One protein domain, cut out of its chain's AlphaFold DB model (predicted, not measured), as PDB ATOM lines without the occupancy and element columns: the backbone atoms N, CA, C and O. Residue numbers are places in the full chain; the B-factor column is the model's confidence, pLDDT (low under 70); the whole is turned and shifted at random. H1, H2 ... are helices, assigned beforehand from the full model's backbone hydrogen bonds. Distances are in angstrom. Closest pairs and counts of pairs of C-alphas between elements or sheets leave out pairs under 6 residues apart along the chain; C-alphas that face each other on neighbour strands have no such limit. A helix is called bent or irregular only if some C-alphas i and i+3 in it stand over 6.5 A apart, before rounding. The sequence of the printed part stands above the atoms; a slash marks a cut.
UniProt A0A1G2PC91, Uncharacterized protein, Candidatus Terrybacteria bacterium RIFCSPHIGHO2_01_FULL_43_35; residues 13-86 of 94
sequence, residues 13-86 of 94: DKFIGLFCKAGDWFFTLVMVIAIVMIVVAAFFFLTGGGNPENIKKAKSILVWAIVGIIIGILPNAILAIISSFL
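What this domain is: This is residues 13 to 86 of the 94 residues of an uncharacterized protein of Candidatus Terrybacteria bacterium RIFCSPHIGHO2_01_FULL_43_35 (UniProt A0A1G2PC91). Picture a long helical hairpin, or narrow V: H1 and the arm H2a of the bent helix H2 come together near the tight link that joins them, and their far parts spread away from each other. At the open end residues 13 to 30 of H1 and residues 73 to 86 of H2 stand free. The printed part has 74 residues with two named helices, H1 then H2, and no named strand; its class is all helix. It is extended, a rod with a radius of gyration of the C-alphas of 17.5 A and spans of 55 by 27 by 12 A.

Where its parts are: Find C-alpha 13 at (-12.072, 18.363, 57.974); from there H1, residues 13 to 47, runs 48.8 A to C-alpha 47 at (-36.737, -3.125, 21.730). After the link, H2 takes residues 52 to 86. By its hydrogen bonds it was assigned as one helix, but it is bent: C-alphas 72 and 75 are 6.9 A apart. Its arm H2a, residues 52 to 72, is 30.4 A long, and its arm H2b, residues 75 to 86, is 16.5 A long and ends at C-alpha 86, (-26.305, 14.893, 66.211).

How they stand to each other: Look first at the C-alphas of Phe 45 and Ala 58, the closest of H1 and H2a, 5.5 A apart. The two touch, H1 with residues 38 to 45 alone and H2a with residues 58 to 65 alone. They form a helical hairpin, running opposite ways at a shallow tilt of 22 degrees. H2b stands to H2a at a shallow tilt of 25 degrees. H1 and H2b are apart. In H1, H2a and H2b every O i to N i+4 pair is within hydrogen-bond range.

The domain as a whole: The C-alphas of Lys 14 and Gly 50 are the two farthest apart, at 55.6 A. The printed part has no cut, and its one link, H1 to H2, is tight with 4 residues. In the B-factor column you will find a mean pLDDT of the printed part of 70.4, with 33 residues under 70, among them residues 13 to 20 and 40 to 55.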
ATOM      1  N   ASP A  13     -11.247  17.712  59.004       67.50
ATOM      2  CA  ASP A  13     -12.072  18.363  57.974       67.50
ATOM      3  C   ASP A  13     -11.317  18.599  56.656       67.50
ATOM      4  O   ASP A  13     -11.898  18.510  55.579       67.50
ATOM      5  N   LYS A  14     -10.002  18.861  56.705       65.94
ATOM      6  CA  LYS A  14      -9.182  19.053  55.493       65.94
ATOM      7  C   LYS A  14      -8.897  17.748  54.756       65.94
ATOM      8  O   LYS A  14      -8.911  17.732  53.528       65.94
ATOM      9  N   PHE A  15      -8.648  16.663  55.489       66.31
ATOM     10  CA  PHE A  15      -8.499  15.332  54.897       66.31
ATOM     11  C   PHE A  15      -9.824  14.856  54.307       66.31
ATOM     12  O   PHE A  15      -9.867  14.447  53.148       66.31
ATOM     13  N   ILE A  16     -10.910  14.994  55.067       67.31
ATOM     14  CA  ILE A  16     -12.263  14.684  54.612       67.31
ATOM     15  C   ILE A  16     -12.636  15.541  53.409       67.31
ATOM     16  O   ILE A  16     -13.073  14.961  52.432       67.31
ATOM     17  N   GLY A  17     -12.340  16.846  53.396       66.94
ATOM     18  CA  GLY A  17     -12.531  17.755  52.257       66.94
ATOM     19  C   GLY A  17     -11.788  17.341  50.976       66.94
ATOM     20  O   GLY A  17     -12.286  17.554  49.869       66.94
ATOM     21  N   LEU A  18     -10.622  16.700  51.103       69.31
ATOM     22  CA  LEU A  18      -9.865  16.166  49.966       69.31
ATOM     23  C   LEU A  18     -10.524  14.900  49.394       69.31
ATOM     24  O   LEU A  18     -10.688  14.782  48.178       69.31
ATOM     25  N   PHE A  19     -10.957  13.988  50.271       68.44
ATOM     26  CA  PHE A  19     -11.742  12.807  49.892       68.44
ATOM     27  C   PHE A  19     -13.110  13.179  49.335       68.44
ATOM     28  O   PHE A  19     -13.577  12.560  48.396       68.44
ATOM     29  N   CYS A  20     -13.705  14.230  49.870       67.12
ATOM     30  CA  CYS A  20     -14.913  14.888  49.420       67.12
ATOM     31  C   CYS A  20     -14.793  15.384  47.986       67.12
ATOM     32  O   CYS A  20     -15.612  15.054  47.147       67.12
ATOM     33  N   LYS A  21     -13.721  16.117  47.672       70.50
ATOM     34  CA  LYS A  21     -13.482  16.626  46.320       70.50
ATOM     35  C   LYS A  21     -13.216  15.501  45.317       70.50
ATOM     36  O   LYS A  21     -13.636  15.589  44.165       70.50
ATOM     37  N   ALA A  22     -12.546  14.438  45.760       73.69
ATOM     38  CA  ALA A  22     -12.394  13.215  44.978       73.69
ATOM     39  C   ALA A  22     -13.731  12.465  44.821       73.69
ATOM     40  O   ALA A  22     -14.031  11.968  43.740       73.69
ATOM     41  N   GLY A  23     -14.538  12.434  45.879       73.44
ATOM     42  CA  GLY A  23     -15.860  11.828  45.949       73.44
ATOM     43  C   GLY A  23     -16.872  12.540  45.066       73.44
ATOM     44  O   GLY A  23     -17.565  11.859  44.335       73.44
ATOM     45  N   ASP A  24     -16.892  13.870  45.032       72.81
ATOM     46  CA  ASP A  24     -17.755  14.697  44.175       72.81
ATOM     47  C   ASP A  24     -17.414  14.526  42.696       72.81
ATOM     48  O   ASP A  24     -18.291  14.415  41.835       72.81
ATOM     49  N   TRP A  25     -16.118  14.455  42.383       76.31
ATOM     50  CA  TRP A  25     -15.669  14.147  41.031       76.31
ATOM     51  C   TRP A  25     -16.082  12.727  40.630       76.31
ATOM     52  O   TRP A  25     -16.600  12.517  39.531       76.31
ATOM     53  N   PHE A  26     -15.940  11.767  41.548       75.75
ATOM     54  CA  PHE A  26     -16.400  10.397  41.345       75.75
ATOM     55  C   PHE A  26     -17.927  10.317  41.239       75.75
ATOM     56  O   PHE A  26     -18.437   9.611  40.382       75.75
ATOM     57  N   PHE A  27     -18.666  11.080  42.036       70.19
ATOM     58  CA  PHE A  27     -20.123  11.123  42.058       70.19
ATOM     59  C   PHE A  27     -20.669  11.755  40.780       70.19
ATOM     60  O   PHE A  27     -21.609  11.233  40.194       70.19
ATOM     61  N   THR A  28     -20.023  12.807  40.275       75.75
ATOM     62  CA  THR A  28     -20.319  13.402  38.963       75.75
ATOM     63  C   THR A  28     -20.084  12.388  37.844       75.75
ATOM     64  O   THR A  28     -20.931  12.213  36.968       75.75
ATOM     65  N   LEU A  29     -18.962  11.667  37.887       79.62
ATOM     66  CA  LEU A  29     -18.632  10.638  36.902       79.62
ATOM     67  C   LEU A  29     -19.626   9.465  36.957       79.62
ATOM     68  O   LEU A  29     -20.123   9.015  35.924       79.62
ATOM     69  N   VAL A  30     -19.985   9.021  38.161       76.06
ATOM     70  CA  VAL A  30     -20.998   7.988  38.408       76.06
ATOM     71  C   VAL A  30     -22.385   8.458  37.977       76.06
ATOM     72  O   VAL A  30     -23.116   7.666  37.398       76.06
ATOM     73  N   MET A  31     -22.747   9.727  38.173       77.38
ATOM     74  CA  MET A  31     -24.034  10.280  37.741       77.38
ATOM     75  C   MET A  31     -24.151  10.280  36.212       77.38
ATOM     76  O   MET A  31     -25.182   9.875  35.675       77.38
ATOM     77  N   VAL A  32     -23.083  10.645  35.496       81.50
ATOM     78  CA  VAL A  32     -23.038  10.545  34.027       81.50
ATOM     79  C   VAL A  32     -23.183   9.087  33.576       81.50
ATOM     80  O   VAL A  32     -23.993   8.790  32.697       81.50
ATOM     81  N   ILE A  33     -22.465   8.156  34.209       77.44
ATOM     82  CA  ILE A  33     -22.568   6.718  33.909       77.44
ATOM     83  C   ILE A  33     -23.970   6.177  34.232       77.44
ATOM     84  O   ILE A  33     -24.510   5.374  33.470       77.44
ATOM     85  N   ALA A  34     -24.589   6.636  35.319       70.50
ATOM     86  CA  ALA A  34     -25.936   6.247  35.717       70.50
ATOM     87  C   ALA A  34     -26.970   6.676  34.668       70.50
ATOM     88  O   ALA A  34     -27.813   5.867  34.284       70.50
ATOM     89  N   ILE A  35     -26.865   7.897  34.132       78.75
ATOM     90  CA  ILE A  35     -27.727   8.368  33.036       78.75
ATOM     91  C   ILE A  35     -27.553   7.480  31.796       78.75
ATOM     92  O   ILE A  35     -28.544   7.058  31.199       78.75
ATOM     93  N   VAL A  36     -26.315   7.124  31.440       79.88
ATOM     94  CA  VAL A  36     -26.039   6.221  30.308       79.88
ATOM     95  C   VAL A  36     -26.654   4.835  30.536       79.88
ATOM     96  O   VAL A  36     -27.293   4.294  29.632       79.88
ATOM     97  N   MET A  37     -26.538   4.268  31.740       67.50
ATOM     98  CA  MET A  37     -27.166   2.984  32.074       67.50
ATOM     99  C   MET A  37     -28.696   3.041  32.033       67.50
ATOM    100  O   MET A  37     -29.320   2.086  31.570       67.50
ATOM    101  N   ILE A  38     -29.307   4.150  32.459       72.50
ATOM    102  CA  ILE A  38     -30.760   4.357  32.371       72.50
ATOM    103  C   ILE A  38     -31.212   4.369  30.906       72.50
ATOM    104  O   ILE A  38     -32.205   3.722  30.567       72.50
ATOM    105  N   VAL A  39     -30.469   5.039  30.019       79.06
ATOM    106  CA  VAL A  39     -30.768   5.065  28.578       79.06
ATOM    107  C   VAL A  39     -30.644   3.664  27.969       79.06
ATOM    108  O   VAL A  39     -31.549   3.224  27.260       79.06
ATOM    109  N   VAL A  40     -29.585   2.914  28.290       65.50
ATOM    110  CA  VAL A  40     -29.406   1.529  27.809       65.50
ATOM    111  C   VAL A  40     -30.524   0.611  28.315       65.50
ATOM    112  O   VAL A  40     -31.064  -0.184  27.543       65.50
ATOM    113  N   ALA A  41     -30.925   0.746  29.580       58.75
ATOM    114  CA  ALA A  41     -32.047   0.009  30.151       58.75
ATOM    115  C   ALA A  41     -33.375   0.339  29.443       58.75
ATOM    116  O   ALA A  41     -34.139  -0.574  29.127       58.75
ATOM    117  N   ALA A  42     -33.621   1.616  29.128       63.59
ATOM    118  CA  ALA A  42     -34.806   2.058  28.393       63.59
ATOM    119  C   ALA A  42     -34.849   1.491  26.962       63.59
ATOM    120  O   ALA A  42     -35.888   0.982  26.534       63.59
ATOM    121  N   PHE A  43     -33.720   1.488  26.244       62.16
ATOM    122  CA  PHE A  43     -33.625   0.869  24.917       62.16
ATOM    123  C   PHE A  43     -33.890  -0.637  24.966       62.16
ATOM    124  O   PHE A  43     -34.650  -1.158  24.149       62.16
ATOM    125  N   PHE A  44     -33.331  -1.348  25.942       62.03
ATOM    126  CA  PHE A  44     -33.570  -2.784  26.085       62.03
ATOM    127  C   PHE A  44     -35.045  -3.101  26.390       62.03
ATOM    128  O   PHE A  44     -35.566  -4.130  25.958       62.03
ATOM    129  N   PHE A  45     -35.731  -2.195  27.093       58.31
ATOM    130  CA  PHE A  45     -37.151  -2.310  27.412       58.31
ATOM    131  C   PHE A  45     -38.053  -2.078  26.188       58.31
ATOM    132  O   PHE A  45     -38.988  -2.844  25.962       58.31
ATOM    133  N   LEU A  46     -37.743  -1.068  25.368       62.22
ATOM    134  CA  LEU A  46     -38.510  -0.713  24.166       62.22
ATOM    135  C   LEU A  46     -38.300  -1.702  23.009       62.22
ATOM    136  O   LEU A  46     -39.241  -2.020  22.287       62.22
ATOM    137  N   THR A  47     -37.084  -2.227  22.850       63.84
ATOM    138  CA  THR A  47     -36.737  -3.125  21.730       63.84
ATOM    139  C   THR A  47     -37.078  -4.598  22.018       63.84
ATOM    140  O   THR A  47     -37.051  -5.435  21.120       63.84
ATOM    141  N   GLY A  48     -37.430  -4.944  23.264       57.06
ATOM    142  CA  GLY A  48     -37.701  -6.322  23.697       57.06
ATOM    143  C   GLY A  48     -39.113  -6.860  23.405       57.06
ATOM    144  O   GLY A  48     -39.383  -8.024  23.703       57.06
ATOM    145  N   GLY A  49     -40.008  -6.054  22.825       55.41
ATOM    146  CA  GLY A  49     -41.468  -6.259  22.781       55.41
ATOM    147  C   GLY A  49     -42.043  -7.443  21.980       55.41
ATOM    148  O   GLY A  49     -43.233  -7.421  21.695       55.41
ATOM    149  N   GLY A  50     -41.262  -8.465  21.611       58.88
ATOM    150  CA  GLY A  50     -41.734  -9.548  20.727       58.88
ATOM    151  C   GLY A  50     -41.393 -10.990  21.117       58.88
ATOM    152  O   GLY A  50     -41.918 -11.902  20.491       58.88
ATOM    153  N   ASN A  51     -40.547 -11.240  22.125       65.62
ATOM    154  CA  ASN A  51     -40.090 -12.602  22.456       65.62
ATOM    155  C   ASN A  51     -40.208 -12.851  23.978       65.62
ATOM    156  O   ASN A  51     -39.732 -12.018  24.752       65.62
ATOM    157  N   PRO A  52     -40.801 -13.960  24.465       65.81
ATOM    158  CA  PRO A  52     -40.967 -14.232  25.904       65.81
ATOM    159  C   PRO A  52     -39.643 -14.264  26.690       65.81
ATOM    160  O   PRO A  52     -39.603 -13.928  27.875       65.81
ATOM    161  N   GLU A  53     -38.536 -14.592  26.030       69.69
ATOM    162  CA  GLU A  53     -37.189 -14.528  26.605       69.69
ATOM    163  C   GLU A  53     -36.727 -13.075  26.846       69.69
ATOM    164  O   GLU A  53     -36.120 -12.757  27.874       69.69
ATOM    165  N   ASN A  54     -37.128 -12.161  25.959       63.47
ATOM    166  CA  ASN A  54     -36.903 -10.725  26.099       63.47
ATOM    167  C   ASN A  54     -37.798 -10.111  27.180       63.47
ATOM    168  O   ASN A  54     -37.340  -9.229  27.897       63.47
ATOM    169  N   ILE A  55     -39.020 -10.619  27.381       68.56
ATOM    170  CA  ILE A  55     -39.890 -10.218  28.504       68.56
ATOM    171  C   ILE A  55     -39.228 -10.555  29.850       68.56
ATOM    172  O   ILE A  55     -39.257  -9.751  30.787       68.56
ATOM    173  N   LYS A  56     -38.593 -11.730  29.956       71.69
ATOM    174  CA  LYS A  56     -37.885 -12.147  31.177       71.69
ATOM    175  C   LYS A  56     -36.662 -11.259  31.439       71.69
ATOM    176  O   LYS A  56     -36.494 -10.789  32.564       71.69
ATOM    177  N   LYS A  57     -35.874 -10.950  30.400       68.50
ATOM    178  CA  LYS A  57     -34.775  -9.970  30.489       68.50
ATOM    179  C   LYS A  57     -35.265  -8.567  30.845       68.50
ATOM    180  O   LYS A  57     -34.668  -7.929  31.707       68.50
ATOM    181  N   ALA A  58     -36.361  -8.111  30.242       64.25
ATOM    182  CA  ALA A  58     -36.954  -6.807  30.509       64.25
ATOM    183  C   ALA A  58     -37.365  -6.677  31.979       64.25
ATOM    184  O   ALA A  58     -37.036  -5.674  32.602       64.25
ATOM    185  N   LYS A  59     -37.983  -7.709  32.578       69.25
ATOM    186  CA  LYS A  59     -38.275  -7.734  34.023       69.25
ATOM    187  C   LYS A  59     -37.018  -7.631  34.885       69.25
ATOM    188  O   LYS A  59     -37.017  -6.866  35.844       69.25
ATOM    189  N   SER A  60     -35.959  -8.375  34.567       71.62
ATOM    190  CA  SER A  60     -34.701  -8.312  35.324       71.62
ATOM    191  C   SER A  60     -34.046  -6.931  35.245       71.62
ATOM    192  O   SER A  60     -33.577  -6.425  36.263       71.62
ATOM    193  N   ILE A  61     -34.070  -6.303  34.068       70.00
ATOM    194  CA  ILE A  61     -33.615  -4.920  33.866       70.00
ATOM    195  C   ILE A  61     -34.487  -3.923  34.632       70.00
ATOM    196  O   ILE A  61     -33.951  -3.009  35.248       70.00
ATOM    197  N   LEU A  62     -35.805  -4.128  34.672       72.75
ATOM    198  CA  LEU A  62     -36.737  -3.290  35.431       72.75
ATOM    199  C   LEU A  62     -36.437  -3.362  36.939       72.75
ATOM    200  O   LEU A  62     -36.357  -2.333  37.604       72.75
ATOM    201  N   VAL A  63     -36.189  -4.563  37.472       76.38
ATOM    202  CA  VAL A  63     -35.791  -4.754  38.877       76.38
ATOM    203  C   VAL A  63     -34.454  -4.071  39.164       76.38
ATOM    204  O   VAL A  63     -34.347  -3.352  40.153       76.38
ATOM    205  N   TRP A  64     -33.455  -4.230  38.294       67.88
ATOM    206  CA  TRP A  64     -32.161  -3.556  38.454       67.88
ATOM    207  C   TRP A  64     -32.264  -2.028  38.370       67.88
ATOM    208  O   TRP A  64     -31.598  -1.335  39.136       67.88
ATOM    209  N   ALA A  65     -33.134  -1.495  37.509       70.06
ATOM    210  CA  ALA A  65     -33.406  -0.062  37.432       70.06
ATOM    211  C   ALA A  65     -34.042   0.469  38.730       70.06
ATOM    212  O   ALA A  65     -33.605   1.492  39.255       70.06
ATOM    213  N   ILE A  66     -35.016  -0.256  39.292       78.06
ATOM    214  CA  ILE A  66     -35.636   0.089  40.582       78.06
ATOM    215  C   ILE A  66     -34.594   0.057  41.709       78.06
ATOM    216  O   ILE A  66     -34.523   0.991  42.506       78.06
ATOM    217  N   VAL A  67     -33.754  -0.978  41.758       75.94
ATOM    218  CA  VAL A  67     -32.688  -1.107  42.766       75.94
ATOM    219  C   VAL A  67     -31.672   0.037  42.657       75.94
ATOM    220  O   VAL A  67     -31.264   0.580  43.682       75.94
ATOM    221  N   GLY A  68     -31.315   0.465  41.441       67.94
ATOM    222  CA  GLY A  68     -30.433   1.616  41.221       67.94
ATOM    223  C   GLY A  68     -31.008   2.932  41.758       67.94
ATOM    224  O   GLY A  68     -30.299   3.688  42.420       67.94
ATOM    225  N   ILE A  69     -32.306   3.176  41.547       72.94
ATOM    226  CA  ILE A  69     -33.003   4.360  42.083       72.94
ATOM    227  C   ILE A  69     -33.016   4.335  43.615       72.94
ATOM    228  O   ILE A  69     -32.734   5.344  44.257       72.94
ATOM    229  N   ILE A  70     -33.306   3.170  44.199       76.81
ATOM    230  CA  ILE A  70     -33.324   2.969  45.650       76.81
ATOM    231  C   ILE A  70     -31.946   3.303  46.241       76.81
ATOM    232  O   ILE A  70     -31.844   4.157  47.121       76.81
ATOM    233  N   ILE A  71     -30.871   2.719  45.706       75.69
ATOM    234  CA  ILE A  71     -29.499   2.959  46.181       75.69
ATOM    235  C   ILE A  71     -29.072   4.426  46.010       75.69
ATOM    236  O   ILE A  71     -28.325   4.927  46.842       75.69
ATOM    237  N   GLY A  72     -29.560   5.137  44.991       71.94
ATOM    238  CA  GLY A  72     -29.266   6.563  44.814       71.94
ATOM    239  C   GLY A  72     -29.903   7.472  45.874       71.94
ATOM    240  O   GLY A  72     -29.347   8.517  46.203       71.94
ATOM    241  N   ILE A  73     -31.055   7.084  46.428       74.44
ATOM    242  CA  ILE A  73     -31.827   7.913  47.371       74.44
ATOM    243  C   ILE A  73     -31.492   7.578  48.836       74.44
ATOM    244  O   ILE A  73     -31.513   8.468  49.691       74.44
ATOM    245  N   LEU A  74     -31.149   6.319  49.138       77.44
ATOM    246  CA  LEU A  74     -30.871   5.855  50.508       77.44
ATOM    247  C   LEU A  74     -29.788   6.645  51.273       77.44
ATOM    248  O   LEU A  74     -30.009   6.921  52.454       77.44
ATOM    249  N   PRO A  75     -28.640   7.011  50.669       75.12
ATOM    250  CA  PRO A  75     -27.564   7.694  51.383       75.12
ATOM    251  C   PRO A  75     -28.029   9.016  51.997       75.12
ATOM    252  O   PRO A  75     -27.780   9.274  53.171       75.12
ATOM    253  N   ASN A  76     -28.805   9.802  51.246       68.00
ATOM    254  CA  ASN A  76     -29.328  11.089  51.701       68.00
ATOM    255  C   ASN A  76     -30.279  10.940  52.893       68.00
ATOM    256  O   ASN A  76     -30.235  11.737  53.828       68.00
ATOM    257  N   ALA A  77     -31.113   9.897  52.886       76.62
ATOM    258  CA  ALA A  77     -32.037   9.625  53.981       76.62
ATOM    259  C   ALA A  77     -31.292   9.287  55.282       76.62
ATOM    260  O   ALA A  77     -31.637   9.790  56.348       76.62
ATOM    261  N   ILE A  78     -30.240   8.473  55.193       77.38
ATOM    262  CA  ILE A  78     -29.433   8.074  56.352       77.38
ATOM    263  C   ILE A  78     -28.661   9.275  56.912       77.38
ATOM    264  O   ILE A  78     -28.670   9.500  58.123       77.38
ATOM    265  N   LEU A  79     -28.048  10.082  56.044       72.44
ATOM    266  CA  LEU A  79     -27.313  11.283  56.449       72.44
ATOM    267  C   LEU A  79     -28.226  12.305  57.139       72.44
ATOM    268  O   LEU A  79     -27.854  12.828  58.188       72.44
ATOM    269  N   ALA A  80     -29.436  12.522  56.614       71.44
ATOM    270  CA  ALA A  80     -30.422  13.432  57.199       71.44
ATOM    271  C   ALA A  80     -30.883  12.992  58.597       71.44
ATOM    272  O   ALA A  80     -31.103  13.820  59.488       71.44
ATOM    273  N   ILE A  81     -31.019  11.681  58.811       78.44
ATOM    274  CA  ILE A  81     -31.362  11.121  60.119       78.44
ATOM    275  C   ILE A  81     -30.207  11.361  61.097       78.44
ATOM    276  O   ILE A  81     -30.423  11.900  62.182       78.44
ATOM    277  N   ILE A  82     -28.975  11.040  60.701       74.56
ATOM    278  CA  ILE A  82     -27.794  11.212  61.557       74.56
ATOM    279  C   ILE A  82     -27.586  12.690  61.911       74.56
ATOM    280  O   ILE A  82     -27.371  13.001  63.082       74.56
ATOM    281  N   SER A  83     -27.724  13.615  60.956       64.94
ATOM    282  CA  SER A  83     -27.601  15.056  61.218       64.94
ATOM    283  C   SER A  83     -28.689  15.584  62.158       64.94
ATOM    284  O   SER A  83     -28.417  16.460  62.977       64.94
ATOM    285  N   SER A  84     -29.904  15.029  62.081       68.12
ATOM    286  CA  SER A  84     -31.019  15.395  62.968       68.12
ATOM    287  C   SER A  84     -30.793  14.933  64.410       68.12
ATOM    288  O   SER A  84     -31.185  15.629  65.344       68.12
ATOM    289  N   PHE A  85     -30.134  13.787  64.603       71.94
ATOM    290  CA  PHE A  85     -29.800  13.270  65.932       71.94
ATOM    291  C   PHE A  85     -28.534  13.896  66.535       71.94
ATOM    292  O   PHE A  85     -28.435  13.985  67.758       71.94
ATOM    293  N   LEU A  86     -27.574  14.344  65.717       70.75
ATOM    294  CA  LEU A  86     -26.305  14.893  66.211       70.75
ATOM    295  C   LEU A  86     -26.346  16.386  66.571       70.75
ATOM    296  O   LEU A  86     -25.389  16.871  67.169       70.75
TER     297      LEU A  86